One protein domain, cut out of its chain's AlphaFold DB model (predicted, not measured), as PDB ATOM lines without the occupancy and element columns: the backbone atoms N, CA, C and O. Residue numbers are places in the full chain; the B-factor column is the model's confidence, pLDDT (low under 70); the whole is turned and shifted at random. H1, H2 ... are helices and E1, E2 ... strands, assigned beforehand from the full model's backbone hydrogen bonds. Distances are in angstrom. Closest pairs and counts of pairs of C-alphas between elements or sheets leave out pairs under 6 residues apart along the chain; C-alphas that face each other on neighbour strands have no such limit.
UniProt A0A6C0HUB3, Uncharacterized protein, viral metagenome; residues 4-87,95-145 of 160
ATOM      1  N   LEU A   4     -12.306 -26.663  49.667       78.88
ATOM      2  CA  LEU A   4     -12.048 -27.187  48.317       78.88
ATOM      3  C   LEU A   4     -10.658 -26.862  47.754       78.88
ATOM      4  O   LEU A   4     -10.146 -27.619  46.937       78.88
ATOM      5  N   ASP A   5     -10.028 -25.772  48.194       76.69
ATOM      6  CA  ASP A   5      -8.695 -25.384  47.720       76.69
ATOM      7  C   ASP A   5      -7.569 -25.983  48.592       76.69
ATOM      8  O   ASP A   5      -6.398 -25.980  48.215       76.69
ATOM      9  N   THR A   6      -7.903 -26.500  49.775       80.38
ATOM     10  CA  THR A   6      -6.929 -26.785  50.850       80.38
ATOM     11  C   THR A   6      -6.893 -28.239  51.284       80.38
ATOM     12  O   THR A   6      -5.906 -28.687  51.869       80.38
ATOM     13  N   HIS A   7      -7.944 -28.984  50.968       87.00
ATOM     14  CA  HIS A   7      -8.086 -30.393  51.291       87.00
ATOM     15  C   HIS A   7      -8.017 -31.239  50.019       87.00
ATOM     16  O   HIS A   7      -8.086 -30.728  48.900       87.00
ATOM     17  N   ILE A   8      -7.796 -32.534  50.201       87.88
ATOM     18  CA  ILE A   8      -7.990 -33.542  49.166       87.88
ATOM     19  C   ILE A   8      -9.431 -34.021  49.292       87.88
ATOM     20  O   ILE A   8      -9.883 -34.343  50.392       87.88
ATOM     21  N   HIS A   9     -10.123 -34.088  48.160       92.00
ATOM     22  CA  HIS A   9     -11.499 -34.554  48.077       92.00
ATOM     23  C   HIS A   9     -11.555 -35.841  47.277       92.00
ATOM     24  O   HIS A   9     -10.937 -35.945  46.217       92.00
ATOM     25  N   LYS A  10     -12.319 -36.809  47.777       94.62
ATOM     26  CA  LYS A  10     -12.634 -38.048  47.061       94.62
ATOM     27  C   LYS A  10     -14.120 -38.321  47.163       94.62
ATOM     28  O   LYS A  10     -14.724 -38.061  48.201       94.62
ATOM     29  N   LEU A  11     -14.702 -38.874  46.108       96.94
ATOM     30  CA  LEU A  11     -16.048 -39.433  46.171       96.94
ATOM     31  C   LEU A  11     -15.905 -40.943  46.338       96.94
ATOM     32  O   LEU A  11     -15.319 -41.605  45.480       96.94
ATOM     33  N   ARG A  12     -16.402 -41.481  47.452       96.75
ATOM     34  CA  ARG A  12     -16.352 -42.915  47.753       96.75
ATOM     35  C   ARG A  12     -17.748 -43.495  47.725       96.75
ATOM     36  O   ARG A  12     -18.651 -42.948  48.352       96.75
ATOM     37  N   PHE A  13     -17.887 -44.639  47.068       98.06
ATOM     38  CA  PHE A  13     -19.121 -45.402  47.039       98.06
ATOM     39  C   PHE A  13     -18.875 -46.829  47.494       98.06
ATOM     40  O   PHE A  13     -17.897 -47.460  47.087       98.06
ATOM     41  N   ARG A  14     -19.783 -47.324  48.328       96.81
ATOM     42  CA  ARG A  14     -19.711 -48.645  48.940       96.81
ATOM     43  C   ARG A  14     -21.079 -49.300  48.911       96.81
ATOM     44  O   ARG A  14     -22.083 -48.648  49.186       96.81
ATOM     45  N   ILE A  15     -21.092 -50.589  48.615       96.56
ATOM     46  CA  ILE A  15     -22.261 -51.444  48.793       96.56
ATOM     47  C   ILE A  15     -22.326 -51.977  50.233       96.56
ATOM     48  O   ILE A  15     -21.288 -52.268  50.834       96.56
ATOM     49  N   ASP A  16     -23.529 -52.105  50.782       95.94
ATOM     50  CA  ASP A  16     -23.761 -52.601  52.139       95.94
ATOM     51  C   ASP A  16     -23.158 -53.994  52.341       95.94
ATOM     52  O   ASP A  16     -23.256 -54.873  51.484       95.94
ATOM     53  N   THR A  17     -22.499 -54.209  53.479       92.12
ATOM     54  CA  THR A  17     -21.705 -55.425  53.727       92.12
ATOM     55  C   THR A  17     -22.543 -56.697  53.838       92.12
ATOM     56  O   THR A  17     -22.014 -57.793  53.674       92.12
ATOM     57  N   ASP A  18     -23.828 -56.554  54.142       94.06
ATOM     58  CA  ASP A  18     -24.819 -57.618  54.272       94.06
ATOM     59  C   ASP A  18     -25.711 -57.761  53.028       94.06
ATOM     60  O   ASP A  18     -26.624 -58.591  53.020       94.06
ATOM     61  N   ALA A  19     -25.451 -57.000  51.955       94.94
ATOM     62  CA  ALA A  19     -26.244 -57.116  50.741       94.94
ATOM     63  C   ALA A  19     -26.081 -58.508  50.080       94.94
ATOM     64  O   ALA A  19     -24.987 -59.088  50.082       94.94
ATOM     65  N   PRO A  20     -27.162 -59.055  49.488       96.62
ATOM     66  CA  PRO A  20     -27.163 -60.363  48.837       96.62
ATOM     67  C   PRO A  20     -26.022 -60.592  47.835       96.62
ATOM     68  O   PRO A  20     -25.573 -59.677  47.142       96.62
ATOM     69  N   ILE A  21     -25.609 -61.858  47.692       95.44
ATOM     70  CA  ILE A  21     -24.497 -62.276  46.816       95.44
ATOM     71  C   ILE A  21     -24.700 -61.814  45.365       95.44
ATOM     72  O   ILE A  21     -23.745 -61.371  44.722       95.44
ATOM     73  N   ASP A  22     -25.931 -61.857  44.856       97.12
ATOM     74  CA  ASP A  22     -26.238 -61.418  43.490       97.12
ATOM     75  C   ASP A  22     -25.977 -59.914  43.305       97.12
ATOM     76  O   ASP A  22     -25.437 -59.486  42.282       97.12
ATOM     77  N   PHE A  23     -26.273 -59.105  44.328       97.38
ATOM     78  CA  PHE A  23     -26.038 -57.661  44.313       97.38
ATOM     79  C   PHE A  23     -24.540 -57.363  44.409       97.38
ATOM     80  O   PHE A  23     -24.028 -56.533  43.659       97.38
ATOM     81  N   MET A  24     -23.812 -58.115  45.244       95.44
ATOM     82  CA  MET A  24     -22.346 -58.068  45.298       95.44
ATOM     83  C   MET A  24     -21.699 -58.400  43.956       95.44
ATOM     84  O   MET A  24     -20.716 -57.771  43.573       95.44
ATOM     85  N   SER A  25     -22.228 -59.389  43.234       95.38
ATOM     86  CA  SER A  25     -21.709 -59.780  41.921       95.38
ATOM     87  C   SER A  25     -21.855 -58.645  40.903       95.38
ATOM     88  O   SER A  25     -20.886 -58.274  40.233       95.38
ATOM     89  N   ARG A  26     -23.036 -58.011  40.850       97.75
ATOM     90  CA  ARG A  26     -23.280 -56.835  39.997       97.75
ATOM     91  C   ARG A  26     -22.411 -55.646  40.387       97.75
ATOM     92  O   ARG A  26     -21.844 -55.001  39.510       97.75
ATOM     93  N   TRP A  27     -22.249 -55.400  41.682       97.31
ATOM     94  CA  TRP A  27     -21.366 -54.354  42.184       97.31
ATOM     95  C   TRP A  27     -19.905 -54.579  41.787       97.31
ATOM     96  O   TRP A  27     -19.255 -53.655  41.310       97.31
ATOM     97  N   LYS A  28     -19.390 -55.810  41.901       94.19
ATOM     98  CA  LYS A  28     -18.025 -56.149  41.469       94.19
ATOM     99  C   LYS A  28     -17.817 -55.915  39.978       94.19
ATOM    100  O   LYS A  28     -16.767 -55.409  39.593       94.19
ATOM    101  N   LYS A  29     -18.809 -56.251  39.149       95.38
ATOM    102  CA  LYS A  29     -18.777 -55.941  37.715       95.38
ATOM    103  C   LYS A  29     -18.748 -54.430  37.478       95.38
ATOM    104  O   LYS A  29     -17.887 -53.945  36.764       95.38
ATOM    105  N   LEU A  30     -19.639 -53.689  38.130       96.44
ATOM    106  CA  LEU A  30     -19.696 -52.233  38.015       96.44
ATOM    107  C   LEU A  30     -18.378 -51.570  38.445       96.44
ATOM    108  O   LEU A  30     -17.886 -50.668  37.777       96.44
ATOM    109  N   LYS A  31     -17.775 -52.053  39.537       95.00
ATOM    110  CA  LYS A  31     -16.449 -51.624  39.989       95.00
ATOM    111  C   LYS A  31     -15.373 -51.934  38.956       95.00
ATOM    112  O   LYS A  31     -14.544 -51.076  38.688       95.00
ATOM    113  N   TYR A  32     -15.392 -53.133  38.378       92.62
ATOM    114  CA  TYR A  32     -14.459 -53.512  37.323       92.62
ATOM    115  C   TYR A  32     -14.544 -52.554  36.129       92.62
ATOM    116  O   TYR A  32     -13.512 -52.069  35.674       92.62
ATOM    117  N   ASP A  33     -15.749 -52.222  35.673       94.19
ATOM    118  CA  ASP A  33     -15.953 -51.293  34.558       94.19
ATOM    119  C   ASP A  33     -15.400 -49.891  34.897       94.19
ATOM    120  O   ASP A  33     -14.646 -49.308  34.115       94.19
ATOM    121  N   CYS A  34     -15.673 -49.387  36.109       94.50
ATOM    122  CA  CYS A  34     -15.089 -48.143  36.627       94.50
ATOM    123  C   CYS A  34     -13.555 -48.160  36.627       94.50
ATOM    124  O   CYS A  34     -12.939 -47.259  36.056       94.50
ATOM    125  N   ASP A  35     -12.958 -49.188  37.230       91.31
ATOM    126  CA  ASP A  35     -11.513 -49.304  37.444       91.31
ATOM    127  C   ASP A  35     -10.718 -49.527  36.144       91.31
ATOM    128  O   ASP A  35      -9.496 -49.359  36.147       91.31
ATOM    129  N   ASN A  36     -11.383 -49.920  35.051       90.25
ATOM    130  CA  ASN A  36     -10.773 -50.161  33.737       90.25
ATOM    131  C   ASN A  36     -11.125 -49.088  32.691       90.25
ATOM    132  O   ASN A  36     -10.759 -49.236  31.526       90.25
ATOM    133  N   GLY A  37     -11.812 -48.012  33.088       91.38
ATOM    134  CA  GLY A  37     -12.151 -46.905  32.187       91.38
ATOM    135  C   GLY A  37     -13.376 -47.140  31.297       91.38
ATOM    136  O   GLY A  37     -13.712 -46.272  30.490       91.38
ATOM    137  N   ASP A  38     -14.090 -48.257  31.450       94.31
ATOM    138  CA  ASP A  38     -15.349 -48.529  30.741       94.31
ATOM    139  C   ASP A  38     -16.543 -47.921  31.496       94.31
ATOM    140  O   ASP A  38     -17.500 -48.589  31.873       94.31
ATOM    141  N   ASN A  39     -16.463 -46.623  31.797       96.06
ATOM    142  CA  ASN A  39     -17.412 -45.944  32.685       96.06
ATOM    143  C   ASN A  39     -18.223 -44.828  32.009       96.06
ATOM    144  O   ASN A  39     -18.987 -44.123  32.669       96.06
ATOM    145  N   ASN A  40     -18.153 -44.707  30.681       97.25
ATOM    146  CA  ASN A  40     -18.950 -43.728  29.936       97.25
ATOM    147  C   ASN A  40     -20.458 -43.936  30.138       97.25
ATOM    148  O   ASN A  40     -21.185 -43.006  30.479       97.25
ATOM    149  N   TYR A  41     -20.934 -45.180  30.034       97.94
ATOM    150  CA  TYR A  41     -22.355 -45.487  30.216       97.94
ATOM    151  C   TYR A  41     -22.858 -45.146  31.633       97.94
ATOM    152  O   TYR A  41     -24.018 -44.765  31.812       97.94
ATOM    153  N   ILE A  42     -21.981 -45.240  32.636       98.12
ATOM    154  CA  ILE A  42     -22.257 -44.860  34.025       98.12
ATOM    155  C   ILE A  42     -22.421 -43.346  34.116       98.12
ATOM    156  O   ILE A  42     -23.393 -42.862  34.696       98.12
ATOM    157  N   VAL A  43     -21.497 -42.597  33.516       97.62
ATOM    158  CA  VAL A  43     -21.521 -41.131  33.500       97.62
ATOM    159  C   VAL A  43     -22.756 -40.609  32.769       97.62
ATOM    160  O   VAL A  43     -23.447 -39.735  33.289       97.62
ATOM    161  N   GLU A  44     -23.103 -41.180  31.616       98.06
ATOM    162  CA  GLU A  44     -24.323 -40.808  30.894       98.06
ATOM    163  C   GLU A  44     -25.586 -41.122  31.703       98.06
ATOM    164  O   GLU A  44     -26.499 -40.296  31.785       98.06
ATOM    165  N   LYS A  45     -25.635 -42.274  32.388       98.50
ATOM    166  CA  LYS A  45     -26.758 -42.598  33.277       98.50
ATOM    167  C   LYS A  45     -26.846 -41.626  34.455       98.50
ATOM    168  O   LYS A  45     -27.945 -41.170  34.778       98.50
ATOM    169  N   MET A  46     -25.717 -41.257  35.051       98.12
ATOM    170  CA  MET A  46     -25.636 -40.303  36.157       98.12
ATOM    171  C   MET A  46     -26.218 -38.939  35.796       98.12
ATOM    172  O   MET A  46     -27.039 -38.417  36.556       98.12
ATOM    173  N   LYS A  47     -25.926 -38.420  34.598       98.25
ATOM    174  CA  LYS A  47     -26.495 -37.150  34.113       98.25
ATOM    175  C   LYS A  47     -28.022 -37.143  34.137       98.25
ATOM    176  O   LYS A  47     -28.620 -36.117  34.450       98.25
ATOM    177  N   THR A  48     -28.672 -38.282  33.878       98.19
ATOM    178  CA  THR A  48     -30.144 -38.380  33.929       98.19
ATOM    179  C   THR A  48     -30.715 -38.194  35.338       98.19
ATOM    180  O   THR A  48     -31.864 -37.776  35.486       98.19
ATOM    181  N   TYR A  49     -29.914 -38.460  36.374       98.44
ATOM    182  CA  TYR A  49     -30.307 -38.313  37.772       98.44
ATOM    183  C   TYR A  49     -29.836 -37.017  38.424       98.44
ATOM    184  O   TYR A  49     -30.343 -36.708  39.508       98.44
ATOM    185  N   CYS A  50     -28.914 -36.267  37.818       98.38
ATOM    186  CA  CYS A  50     -28.508 -34.938  38.280       98.38
ATOM    187  C   CYS A  50     -29.703 -33.979  38.320       98.38
ATOM    188  O   CYS A  50     -30.615 -34.054  37.494       98.38
ATOM    189  N   LYS A  51     -29.717 -33.062  39.288       98.12
ATOM    190  CA  LYS A  51     -30.706 -31.974  39.348       98.12
ATOM    191  C   LYS A  51     -30.146 -30.716  38.702       98.12
ATOM    192  O   LYS A  51     -30.878 -30.046  37.975       98.12
ATOM    193  N   MET A  52     -28.865 -30.428  38.932       98.06
ATOM    194  CA  MET A  52     -28.214 -29.227  38.427       98.06
ATOM    195  C   MET A  52     -27.953 -29.342  36.928       98.06
ATOM    196  O   MET A  52     -27.472 -30.364  36.442       98.06
ATOM    197  N   VAL A  53     -28.258 -28.274  36.186       97.31
ATOM    198  CA  VAL A  53     -28.027 -28.237  34.734       97.31
ATOM    199  C   VAL A  53     -26.538 -28.377  34.417       97.31
ATOM    200  O   VAL A  53     -26.207 -29.144  33.521       97.31
ATOM    201  N   SER A  54     -25.654 -27.738  35.196       96.12
ATOM    202  CA  SER A  54     -24.196 -27.844  35.027       96.12
ATOM    203  C   SER A  54     -23.709 -29.297  35.037       96.12
ATOM    204  O   SER A  54     -22.940 -29.694  34.165       96.12
ATOM    205  N   ASN A  55     -24.231 -30.115  35.954       97.44
ATOM    206  CA  ASN A  55     -23.902 -31.537  36.054       97.44
ATOM    207  C   ASN A  55     -24.611 -32.405  35.004       97.44
ATOM    208  O   ASN A  55     -24.100 -33.460  34.644       97.44
ATOM    209  N   LYS A  56     -25.776 -31.993  34.485       97.56
ATOM    210  CA  LYS A  56     -26.450 -32.696  33.375       97.56
ATOM    211  C   LYS A  56     -25.704 -32.546  32.056       97.56
ATOM    212  O   LYS A  56     -25.728 -33.455  31.234       97.56
ATOM    213  N   THR A  57     -25.087 -31.388  31.837       96.06
ATOM    214  CA  THR A  57     -24.408 -31.049  30.580       96.06
ATOM    215  C   THR A  57     -22.906 -31.282  30.629       96.06
ATOM    216  O   THR A  57     -22.217 -30.984  29.657       96.06
ATOM    217  N   ILE A  58     -22.376 -31.781  31.747       95.06
ATOM    218  CA  ILE A  58     -20.940 -31.986  31.881       95.06
ATOM    219  C   ILE A  58     -20.451 -33.033  30.869       95.06
ATOM    220  O   ILE A  58     -21.082 -34.084  30.727       95.06
ATOM    221  N   PRO A  59     -19.361 -32.790  30.129       95.94
ATOM    222  CA  PRO A  59     -18.852 -33.786  29.198       95.94
ATOM    223  C   PRO A  59     -18.286 -34.999  29.940       95.94
ATOM    224  O   PRO A  59     -17.752 -34.891  31.046       95.94
ATOM    225  N   TYR A  60     -18.410 -36.167  29.308       96.56
ATOM    226  CA  TYR A  60     -17.631 -37.334  29.706       96.56
ATOM    227  C   TYR A  60     -16.146 -37.068  29.428       96.56
ATOM    228  O   TYR A  60     -15.790 -36.547  28.365       96.56
ATOM    229  N   LEU A  61     -15.283 -37.438  30.370       94.12
ATOM    230  CA  LEU A  61     -13.846 -37.254  30.244       94.12
ATOM    231  C   LEU A  61     -13.254 -38.402  29.416       94.12
ATOM    232  O   LEU A  61     -13.062 -39.504  29.916       94.12
ATOM    233  N   GLN A  62     -12.944 -38.132  28.147       90.38
ATOM    234  CA  GLN A  62     -12.341 -39.095  27.213       90.38
ATOM    235  C   GLN A  62     -10.849 -39.314  27.517       90.38
ATOM    236  O   GLN A  62      -9.966 -38.871  26.781       90.38
ATOM    237  N   ARG A  63     -10.573 -39.966  28.647       87.81
ATOM    238  CA  ARG A  63      -9.242 -40.378  29.104       87.81
ATOM    239  C   ARG A  63      -9.284 -41.831  29.551       87.81
ATOM    240  O   ARG A  63     -10.357 -42.409  29.681       87.81
ATOM    241  N   THR A  64      -8.112 -42.399  29.790       89.00
ATOM    242  CA  THR A  64      -7.957 -43.788  30.213       89.00
ATOM    243  C   THR A  64      -8.786 -44.127  31.451       89.00
ATOM    244  O   THR A  64      -9.396 -45.185  31.516       89.00
ATOM    245  N   GLU A  65      -8.818 -43.232  32.432       91.00
ATOM    246  CA  GLU A  65      -9.563 -43.404  33.678       91.00
ATOM    247  C   GLU A  65     -11.066 -43.168  33.500       91.00
ATOM    248  O   GLU A  65     -11.873 -43.592  34.325       91.00
ATOM    249  N   GLY A  66     -11.461 -42.468  32.438       94.38
ATOM    250  CA  GLY A  66     -12.806 -41.936  32.293       94.38
ATOM    251  C   GLY A  66     -13.146 -40.884  33.357       94.38
ATOM    252  O   GLY A  66     -12.272 -40.217  33.923       94.38
ATOM    253  N   GLY A  67     -14.439 -40.722  33.633       94.81
ATOM    254  CA  GLY A  67     -14.964 -39.705  34.547       94.81
ATOM    255  C   GLY A  67     -15.691 -38.577  33.822       94.81
ATOM    256  O   GLY A  67     -16.293 -38.775  32.767       94.81
ATOM    257  N   PHE A  68     -15.687 -37.381  34.400       94.19
ATOM    258  CA  PHE A  68     -16.451 -36.255  33.867       94.19
ATOM    259  C   PHE A  68     -15.778 -34.910  34.133       94.19
ATOM    260  O   PHE A  68     -15.078 -34.720  35.127       94.19
ATOM    261  N   GLY A  69     -15.992 -33.975  33.212       93.44
ATOM    262  CA  GLY A  69     -15.299 -32.690  33.159       93.44
ATOM    263  C   GLY A  69     -14.675 -32.436  31.793       93.44
ATOM    264  O   GLY A  69     -14.695 -33.297  30.910       93.44
ATOM    265  N   GLY A  70     -14.148 -31.229  31.599       88.38
ATOM    266  CA  GLY A  70     -13.527 -30.853  30.329       88.38
ATOM    267  C   GLY A  70     -12.148 -31.491  30.139       88.38
ATOM    268  O   GLY A  70     -11.502 -31.908  31.098       88.38
ATOM    269  N   ASN A  71     -11.693 -31.599  28.889       86.56
ATOM    270  CA  ASN A  71     -10.474 -32.346  28.557       86.56
ATOM    271  C   ASN A  71      -9.174 -31.527  28.702       86.56
ATOM    272  O   ASN A  71      -8.083 -32.078  28.536       86.56
ATOM    273  N   ASP A  72      -9.268 -30.233  29.019       85.88
ATOM    274  CA  ASP A  72      -8.120 -29.367  29.276       85.88
ATOM    275  C   ASP A  72      -7.777 -29.368  30.775       85.88
ATOM    276  O   ASP A  72      -8.584 -28.967  31.609       85.88
ATOM    277  N   ASN A  73      -6.571 -29.820  31.125       83.50
ATOM    278  CA  ASN A  73      -6.120 -29.904  32.519       83.50
ATOM    279  C   ASN A  73      -5.780 -28.538  33.139       83.50
ATOM    280  O   ASN A  73      -5.622 -28.455  34.353       83.50
ATOM    281  N   ILE A  74      -5.609 -27.500  32.319       85.00
ATOM    282  CA  ILE A  74      -5.304 -26.135  32.759       85.00
ATOM    283  C   ILE A  74      -6.604 -25.359  32.953       85.00
ATOM    284  O   ILE A  74      -6.725 -24.589  33.902       85.00
ATOM    285  N   MET A  75      -7.581 -25.578  32.073       88.69
ATOM    286  CA  MET A  75      -8.792 -24.757  32.028       88.69
ATOM    287  C   MET A  75     -10.021 -25.407  32.655       88.69
ATOM    288  O   MET A  75     -10.905 -24.687  33.119       88.69
ATOM    289  N   ASN A  76     -10.117 -26.737  32.681       92.31
ATOM    290  CA  ASN A  76     -11.359 -27.400  33.061       92.31
ATOM    291  C   ASN A  76     -11.275 -28.133  34.390       92.31
ATOM    292  O   ASN A  76     -10.326 -28.871  34.663       92.31
ATOM    293  N   LYS A  77     -12.350 -28.020  35.173       93.56
ATOM    294  CA  LYS A  77     -12.541 -28.881  36.339       93.56
ATOM    295  C   LYS A  77     -12.835 -30.312  35.896       93.56
ATOM    296  O   LYS A  77     -13.496 -30.546  34.880       93.56
ATOM    297  N   GLN A  78     -12.340 -31.279  36.661       95.19
ATOM    298  CA  GLN A  78     -12.449 -32.702  36.335       95.19
ATOM    299  C   GLN A  78     -12.696 -33.529  37.593       95.19
ATOM    300  O   GLN A  78     -12.208 -33.190  38.669       95.19
ATOM    301  N   ILE A  79     -13.422 -34.632  37.443       95.50
ATOM    302  CA  ILE A  79     -13.456 -35.732  38.405       95.50
ATOM    303  C   ILE A  79     -13.171 -37.019  37.643       95.50
ATOM    304  O   ILE A  79     -13.846 -37.314  36.655       95.50
ATOM    305  N   ARG A  80     -12.169 -37.778  38.089       95.00
ATOM    306  CA  ARG A  80     -11.763 -39.032  37.440       95.00
ATOM    307  C   ARG A  80     -12.058 -40.222  38.336       95.00
ATOM    308  O   ARG A  80     -11.924 -40.112  39.556       95.00
ATOM    309  N   PHE A  81     -12.447 -41.342  37.731       95.00
ATOM    310  CA  PHE A  81     -12.487 -42.610  38.450       95.00
ATOM    311  C   PHE A  81     -11.066 -43.036  38.805       95.00
ATOM    312  O   PHE A  81     -10.114 -42.772  38.067       95.00
ATOM    313  N   ARG A  82     -10.922 -43.707  39.942       92.00
ATOM    314  CA  ARG A  82      -9.682 -44.395  40.273       92.00
ATOM    315  C   ARG A  82      -9.482 -45.515  39.262       92.00
ATOM    316  O   ARG A  82     -10.376 -46.331  39.068       92.00
ATOM    317  N   ILE A  83      -8.300 -45.578  38.663       85.88
ATOM    318  CA  ILE A  83      -7.950 -46.643  37.729       85.88
ATOM    319  C   ILE A  83      -7.082 -47.693  38.416       85.88
ATOM    320  O   ILE A  83      -6.166 -47.365  39.171       85.88
ATOM    321  N   CYS A  84      -7.340 -48.965  38.133       72.56
ATOM    322  CA  CYS A  84      -6.493 -50.063  38.586       72.56
ATOM    323  C   CYS A  84      -5.576 -50.506  37.437       72.56
ATOM    324  O   CYS A  84      -5.680 -51.621  36.931       72.56
ATOM    325  N   TRP A  85      -4.675 -49.626  36.988       59.34
ATOM    326  CA  TRP A  85      -3.645 -50.014  36.022       59.34
ATOM    327  C   TRP A  85      -2.612 -50.919  36.688       59.34
ATOM    328  O   TRP A  85      -1.955 -50.528  37.647       59.34
ATOM    329  N   CYS A  86      -2.527 -52.148  36.178       47.19
ATOM    330  CA  CYS A  86      -1.393 -53.069  36.216       47.19
ATOM    331  C   CYS A  86      -0.107 -52.552  36.899       47.19
ATOM    332  O   CYS A  86       0.896 -52.287  36.247       47.19
ATOM    333  N   ASN A  87      -0.084 -52.553  38.234       40.53
ATOM    334  CA  ASN A  87       1.140 -52.841  38.968       40.53
ATOM    335  C   ASN A  87       1.150 -54.344  39.210       40.53
ATOM    336  O   ASN A  87       0.518 -54.842  40.136       40.53
ATOM    337  N   ASP A  95     -10.022 -53.495  48.037       82.31
ATOM    338  CA  ASP A  95     -11.249 -52.873  48.478       82.31
ATOM    339  C   ASP A  95     -12.394 -53.143  47.499       82.31
ATOM    340  O   ASP A  95     -12.220 -53.443  46.313       82.31
ATOM    341  N   ASN A  96     -13.596 -53.045  48.046       87.75
ATOM    342  CA  ASN A  96     -14.841 -53.200  47.322       87.75
ATOM    343  C   ASN A  96     -15.476 -51.828  47.048       87.75
ATOM    344  O   ASN A  96     -16.688 -51.748  46.900       87.75
ATOM    345  N   ASP A  97     -14.691 -50.749  47.026       94.44
ATOM    346  CA  ASP A  97     -15.211 -49.390  46.915       94.44
ATOM    347  C   ASP A  97     -14.978 -48.851  45.494       94.44
ATOM    348  O   ASP A  97     -13.900 -49.003  44.915       94.44
ATOM    349  N   ILE A  98     -15.978 -48.180  44.928       96.00
ATOM    350  CA  ILE A  98     -15.786 -47.379  43.712       96.00
ATOM    351  C   ILE A  98     -15.341 -45.993  44.166       96.00
ATOM    352  O   ILE A  98     -16.052 -45.329  44.925       96.00
ATOM    353  N   LEU A  99     -14.160 -45.562  43.717       95.19
ATOM    354  CA  LEU A  99     -13.592 -44.265  44.075       95.19
ATOM    355  C   LEU A  99     -13.496 -43.352  42.860       95.19
ATOM    356  O   LEU A  99     -13.071 -43.769  41.785       95.19
ATOM    357  N   LEU A 100     -13.813 -42.082  43.083       95.88
ATOM    358  CA  LEU A 100     -13.374 -40.981  42.243       95.88
ATOM    359  C   LEU A 100     -12.423 -40.133  43.082       95.88
ATOM    360  O   LEU A 100     -12.852 -39.331  43.914       95.88
ATOM    361  N   ASP A 101     -11.127 -40.398  42.945       90.62
ATOM    362  CA  ASP A 101     -10.091 -39.916  43.861       90.62
ATOM    363  C   ASP A 101      -9.296 -38.715  43.335       90.62
ATOM    364  O   ASP A 101      -8.433 -38.193  44.043       90.62
ATOM    365  N   GLN A 102      -9.624 -38.245  42.130       89.12
ATOM    366  CA  GLN A 102      -9.053 -37.049  41.518       89.12
ATOM    367  C   GLN A 102     -10.149 -36.014  41.266       89.12
ATOM    368  O   GLN A 102     -10.659 -35.907  40.151       89.12
ATOM    369  N   VAL A 103     -10.520 -35.261  42.304       91.75
ATOM    370  CA  VAL A 103     -11.402 -34.089  42.192       91.75
ATOM    371  C   VAL A 103     -10.535 -32.853  41.953       91.75
ATOM    372  O   VAL A 103      -9.978 -32.274  42.885       91.75
ATOM    373  N   ASN A 104     -10.393 -32.473  40.687       89.44
ATOM    374  CA  ASN A 104      -9.478 -31.427  40.249       89.44
ATOM    375  C   ASN A 104     -10.231 -30.132  39.940       89.44
ATOM    376  O   ASN A 104     -11.157 -30.110  39.125       89.44
ATOM    377  N   ASN A 105      -9.774 -29.056  40.570       89.06
ATOM    378  CA  ASN A 105     -10.136 -27.679  40.262       89.06
ATOM    379  C   ASN A 105      -9.023 -27.033  39.433       89.06
ATOM    380  O   ASN A 105      -7.859 -27.420  39.550       89.06
ATOM    381  N   THR A 106      -9.370 -26.006  38.670       87.06
ATOM    382  CA  THR A 106      -8.416 -25.120  38.001       87.06
ATOM    383  C   THR A 106      -8.567 -23.689  38.516       87.06
ATOM    384  O   THR A 106      -9.384 -23.396  39.396       87.06
ATOM    385  N   GLU A 107      -7.749 -22.774  37.997       83.62
ATOM    386  CA  GLU A 107      -7.883 -21.343  38.294       83.62
ATOM    387  C   GLU A 107      -9.176 -20.754  37.709       83.62
ATOM    388  O   GLU A 107      -9.734 -19.809  38.268       83.62
ATOM    389  N   THR A 108      -9.670 -21.336  36.615       87.00
ATOM    390  CA  THR A 108     -10.835 -20.870  35.853       87.00
ATOM    391  C   THR A 108     -12.129 -21.571  36.249       87.00
ATOM    392  O   THR A 108     -13.177 -20.931  36.323       87.00
ATOM    393  N   GLU A 109     -12.080 -22.873  36.521       91.25
ATOM    394  CA  GLU A 109     -13.245 -23.685  36.847       91.25
ATOM    395  C   GLU A 109     -13.030 -24.434  38.154       91.25
ATOM    396  O   GLU A 109     -12.057 -25.164  38.341       91.25
ATOM    397  N   LYS A 110     -13.996 -24.301  39.060       92.31
ATOM    398  CA  LYS A 110     -13.976 -24.996  40.341       92.31
ATOM    399  C   LYS A 110     -15.270 -25.751  40.561       92.31
ATOM    400  O   LYS A 110     -16.349 -25.309  40.162       92.31
ATOM    401  N   TRP A 111     -15.142 -26.901  41.198       94.06
ATOM    402  CA  TRP A 111     -16.243 -27.613  41.805       94.06
ATOM    403  C   TRP A 111     -16.774 -26.825  42.987       94.06
ATOM    404  O   TRP A 111     -16.009 -26.266  43.772       94.06
ATOM    405  N   THR A 112     -18.089 -26.807  43.121       94.50
ATOM    406  CA  THR A 112     -18.772 -26.335  44.326       94.50
ATOM    407  C   THR A 112     -19.288 -27.529  45.121       94.50
ATOM    408  O   THR A 112     -19.486 -28.609  44.568       94.50
ATOM    409  N   TYR A 113     -19.534 -27.356  46.421       94.62
ATOM    410  CA  TYR A 113     -20.124 -28.438  47.212       94.62
ATOM    411  C   TYR A 113     -21.538 -28.802  46.758       94.62
ATOM    412  O   TYR A 113     -21.870 -29.978  46.800       94.62
ATOM    413  N   ASP A 114     -22.318 -27.846  46.250       96.44
ATOM    414  CA  ASP A 114     -23.638 -28.131  45.676       96.44
ATOM    415  C   ASP A 114     -23.526 -29.050  44.450       96.44
ATOM    416  O   ASP A 114     -24.293 -30.001  44.303       96.44
ATOM    417  N   GLU A 115     -22.526 -28.818  43.592       96.69
ATOM    418  CA  GLU A 115     -22.265 -29.702  42.455       96.69
ATOM    419  C   GLU A 115     -21.804 -31.088  42.906       96.69
ATOM    420  O   GLU A 115     -22.282 -32.081  42.357       96.69
ATOM    421  N   LEU A 116     -20.906 -31.166  43.896       96.12
ATOM    422  CA  LEU A 116     -20.413 -32.440  44.430       96.12
ATOM    423  C   LEU A 116     -21.518 -33.240  45.135       96.12
ATOM    424  O   LEU A 116     -21.586 -34.456  44.958       96.12
ATOM    425  N   ASP A 117     -22.397 -32.578  45.889       96.50
ATOM    426  CA  ASP A 117     -23.563 -33.196  46.529       96.50
ATOM    427  C   ASP A 117     -24.545 -33.741  45.483       96.50
ATOM    428  O   ASP A 117     -24.956 -34.905  45.546       96.50
ATOM    429  N   ASP A 118     -24.853 -32.949  44.448       98.12
ATOM    430  CA  ASP A 118     -25.719 -33.394  43.355       98.12
ATOM    431  C   ASP A 118     -25.118 -34.593  42.603       98.12
ATOM    432  O   ASP A 118     -25.846 -35.545  42.297       98.12
ATOM    433  N   ILE A 119     -23.799 -34.587  42.367       97.69
ATOM    434  CA  ILE A 119     -23.052 -35.700  41.764       97.69
ATOM    435  C   ILE A 119     -23.119 -36.950  42.640       97.69
ATOM    436  O   ILE A 119     -23.440 -38.018  42.123       97.69
ATOM    437  N   ILE A 120     -22.852 -36.852  43.947       97.81
ATOM    438  CA  ILE A 120     -22.929 -38.015  44.845       97.81
ATOM    439  C   ILE A 120     -24.324 -38.600  44.828       97.81
ATOM    440  O   ILE A 120     -24.492 -39.798  44.609       97.81
ATOM    441  N   ARG A 121     -25.340 -37.757  44.997       98.31
ATOM    442  CA  ARG A 121     -26.727 -38.204  44.982       98.31
ATOM    443  C   ARG A 121     -27.078 -38.878  43.652       98.31
ATOM    444  O   ARG A 121     -27.823 -39.860  43.640       98.31
ATOM    445  N   ALA A 122     -26.597 -38.352  42.526       98.44
ATOM    446  CA  ALA A 122     -26.849 -38.915  41.202       98.44
ATOM    447  C   ALA A 122     -26.097 -40.236  40.966       98.44
ATOM    448  O   ALA A 122     -26.694 -41.191  40.465       98.44
ATOM    449  N   LEU A 123     -24.827 -40.330  41.366       98.31
ATOM    450  CA  LEU A 123     -24.029 -41.556  41.275       98.31
ATOM    451  C   LEU A 123     -24.572 -42.653  42.188       98.31
ATOM    452  O   LEU A 123     -24.736 -43.773  41.724       98.31
ATOM    453  N   THR A 124     -24.974 -42.340  43.421       98.62
ATOM    454  CA  THR A 124     -25.621 -43.310  44.318       98.62
ATOM    455  C   THR A 124     -26.869 -43.911  43.669       98.62
ATOM    456  O   THR A 124     -27.030 -45.129  43.632       98.62
ATOM    457  N   LYS A 125     -27.729 -43.080  43.063       98.69
ATOM    458  CA  LYS A 125     -28.894 -43.572  42.302       98.69
ATOM    459  C   LYS A 125     -28.501 -44.400  41.081       98.69
ATOM    460  O   LYS A 125     -29.164 -45.384  40.765       98.69
ATOM    461  N   THR A 126     -27.438 -44.005  40.391       98.69
ATOM    462  CA  THR A 126     -26.914 -44.716  39.218       98.69
ATOM    463  C   THR A 126     -26.404 -46.099  39.587       98.69
ATOM    464  O   THR A 126     -26.725 -47.079  38.925       98.69
ATOM    465  N   PHE A 127     -25.652 -46.196  40.673       98.56
ATOM    466  CA  PHE A 127     -25.108 -47.453  41.149       98.56
ATOM    467  C   PHE A 127     -26.194 -48.373  41.694       98.56
ATOM    468  O   PHE A 127     -26.236 -49.532  41.294       98.56
ATOM    469  N   ASN A 128     -27.140 -47.855  42.480       98.62
ATOM    470  CA  ASN A 128     -28.317 -48.622  42.899       98.62
ATOM    471  C   ASN A 128     -29.144 -49.123  41.702       98.62
ATOM    472  O   ASN A 128     -29.646 -50.243  41.722       98.62
ATOM    473  N   TYR A 129     -29.226 -48.343  40.617       98.69
ATOM    474  CA  TYR A 129     -29.855 -48.784  39.370       98.69
ATOM    475  C   TYR A 129     -29.125 -49.981  38.736       98.69
ATOM    476  O   TYR A 129     -29.779 -50.947  38.363       98.69
ATOM    477  N   PHE A 130     -27.792 -49.955  38.634       98.50
ATOM    478  CA  PHE A 130     -27.021 -51.066  38.048       98.50
ATOM    479  C   PHE A 130     -26.914 -52.294  38.963       98.50
ATOM    480  O   PHE A 130     -26.794 -53.418  38.478       98.50
ATOM    481  N   VAL A 131     -26.964 -52.094  40.280       97.50
ATOM    482  CA  VAL A 131     -27.014 -53.170  41.280       97.50
ATOM    483  C   VAL A 131     -28.433 -53.741  41.430       97.50
ATOM    484  O   VAL A 131     -28.591 -54.858  41.927       97.50
ATOM    485  N   GLU A 132     -29.447 -53.017  40.944       97.62
ATOM    486  CA  GLU A 132     -30.885 -53.307  41.057       97.62
ATOM    487  C   GLU A 132     -31.366 -53.433  42.512       97.62
ATOM    488  O   GLU A 132     -32.209 -54.266  42.840       97.62
ATOM    489  N   SER A 133     -30.800 -52.620  43.401       96.50
ATOM    490  CA  SER A 133     -31.159 -52.572  44.819       96.50
ATOM    491  C   SER A 133     -30.720 -51.242  45.419       96.50
ATOM    492  O   SER A 133     -29.753 -50.652  44.948       96.50
ATOM    493  N   GLU A 134     -31.400 -50.780  46.466       96.56
ATOM    494  CA  GLU A 134     -31.045 -49.579  47.231       96.56
ATOM    495  C   GLU A 134     -30.079 -49.922  48.374       96.56
ATOM    496  O   GLU A 134     -30.414 -49.786  49.544       96.56
ATOM    497  N   CYS A 135     -28.889 -50.417  48.031       96.88
ATOM    498  CA  CYS A 135     -27.884 -50.869  49.003       96.88
ATOM    499  C   CYS A 135     -26.487 -50.282  48.754       96.88
ATOM    500  O   CYS A 135     -25.484 -50.823  49.208       96.88
ATOM    501  N   VAL A 136     -26.392 -49.216  47.959       97.69
ATOM    502  CA  VAL A 136     -25.163 -48.458  47.716       97.69
ATOM    503  C   VAL A 136     -25.265 -47.112  48.416       97.69
ATOM    504  O   VAL A 136     -26.247 -46.386  48.256       97.69
ATOM    505  N   ASN A 137     -24.198 -46.762  49.125       97.25
ATOM    506  CA  ASN A 137     -24.013 -45.505  49.827       97.25
ATOM    507  C   ASN A 137     -22.837 -44.726  49.225       97.25
ATOM    508  O   ASN A 137     -21.860 -45.322  48.770       97.25
ATOM    509  N   GLY A 138     -22.933 -43.395  49.220       97.06
ATOM    510  CA  GLY A 138     -21.927 -42.494  48.653       97.06
ATOM    511  C   GLY A 138     -21.576 -41.361  49.613       97.06
ATOM    512  O   GLY A 138     -22.469 -40.819  50.262       97.06
ATOM    513  N   VAL A 139     -20.294 -41.003  49.707       96.69
ATOM    514  CA  VAL A 139     -19.783 -39.959  50.614       96.69
ATOM    515  C   VAL A 139     -18.705 -39.092  49.951       96.69
ATOM    516  O   VAL A 139     -17.978 -39.564  49.074       96.69
ATOM    517  N   ILE A 140     -18.583 -37.831  50.397       95.25
ATOM    518  CA  ILE A 140     -17.397 -36.994  50.143       95.25
ATOM    519  C   ILE A 140     -16.410 -37.256  51.274       95.25
ATOM    520  O   ILE A 140     -16.679 -36.920  52.426       95.25
ATOM    521  N   GLU A 141     -15.254 -37.819  50.952       93.75
ATOM    522  CA  GLU A 141     -14.129 -37.868  51.878       93.75
ATOM    523  C   GLU A 141     -13.294 -36.602  51.728       93.75
ATOM    524  O   GLU A 141     -12.947 -36.204  50.613       93.75
ATOM    525  N   ILE A 142     -12.965 -35.981  52.859       91.69
ATOM    526  CA  ILE A 142     -12.164 -34.762  52.927       91.69
ATOM    527  C   ILE A 142     -10.972 -35.047  53.836       91.69
ATOM    528  O   ILE A 142     -11.155 -35.405  54.998       91.69
ATOM    529  N   SER A 143      -9.754 -34.876  53.328       88.94
ATOM    530  CA  SER A 143      -8.531 -35.001  54.127       88.94
ATOM    531  C   SER A 143      -7.651 -33.762  53.998       88.94
ATOM    532  O   SER A 143      -7.546 -33.150  52.935       88.94
ATOM    533  N   ASN A 144      -7.038 -33.342  55.104       81.75
ATOM    534  CA  ASN A 144      -6.174 -32.167  55.111       81.75
ATOM    535  C   ASN A 144      -4.858 -32.492  54.390       81.75
ATOM    536  O   ASN A 144      -4.166 -33.436  54.758       81.75
ATOM    537  N   LYS A 145      -4.476 -31.693  53.384       71.50
ATOM    538  CA  LYS A 145      -3.198 -31.881  52.673       71.50
ATOM    539  C   LYS A 145      -1.993 -31.797  53.615       71.50
ATOM    540  O   LYS A 145      -1.026 -32.524  53.431       71.50
TER     541      LYS A 145
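This is residues 4 to 87 and 95 to 145 of the 160 residues of an uncharacterized protein of viral metagenome (UniProt A0A6C0HUB3). A small antiparallel sheet, mainly a ribbon of the two long strands E1 and E5 with the short E3 along one edge, has the long helix H4 lying along one face. H2 crosses H4 on its side away from the sheet, H1 runs along the E3 edge, and E3 runs on into E4, which pairs with E2 in a second, two-stranded sheet. The printed part has 135 residues, with four named helices and five named strands in the order E1 H1 H2 H3 E2 E3 E4 H4 E5, a mixed class of helices and strands. The larger sheet has the order E3 - E1 - E5, and both sheets are antiparallel. The whole is compact, with a radius of gyration of the C-alphas of 14.3 A and spans of 45 by 37 by 29 A.

In the larger sheet E1, residues 7 to 15, is the inner strand, and E3, residues 98 to 100, and E5, residues 136 to 144, are edge strands. N 10 and O 141 are 3.0 A apart across E1 and E5, and N 11 and O 100 are 2.9 A apart across E3 and E1, both within hydrogen-bond range. H4, residues 113 to 131, is on one face of this sheet, an arrangement of two layers, helix over sheet; it lies over E1 and E5 at a height over the sheet of 8.3 A. On the local plane its line and that of E5 stand at 29 degrees, only just along the strands. H4 is the hub, touching three helices. H2, residues 40 to 49, touches residues 119 to 126 of H4, closest at the C-alphas of Tyr 49 and Ala 122, 4.9 A, at a steep tilt of 67 degrees, only just short of about perpendicular, opposite ways. H3, residues 53 to 56, touches residues 115 to 119 of H4, closest at the C-alphas of Asn 55 and Glu 115, 6.9 A. H1, residues 21 to 35, touches residues 127 to 131 of H4, closest at the C-alphas of Arg 26 and Val 131, 5.4 A. H1 is also on the sheet, over E3, at a height over the sheet of 8.2 A. E2, residues 78 to 80, and E4, residues 102 to 104, are antiparallel neighbours, with N 104 and O 78 at 2.8 A, within hydrogen-bond range. In H1 and H4 every O i to N i+4 pair is within hydrogen-bond range, in H2 4 of 6, and H3 is too short for such a pair.

E1 begins at C-alpha 7 (-8.086, -30.393, 51.291) and is 25.5 A long. H1 is 20.6 A, H2 14.8 A and H4 26.4 A long. E5, 26.1 A, ends at C-alpha 144 (-6.174, -32.167, 55.111).

The C-alphas farthest apart, those of Ile 21 and Glu 107, are 45.0 A apart. Residues 88 to 94 are cut out, and C-alphas 87 and 95 are 15.6 A apart across the cut. The link from H3 to E2, residues 57 to 77, is long. The mean pLDDT of the printed part is 92.6, and residues 85 to 87 are under 70.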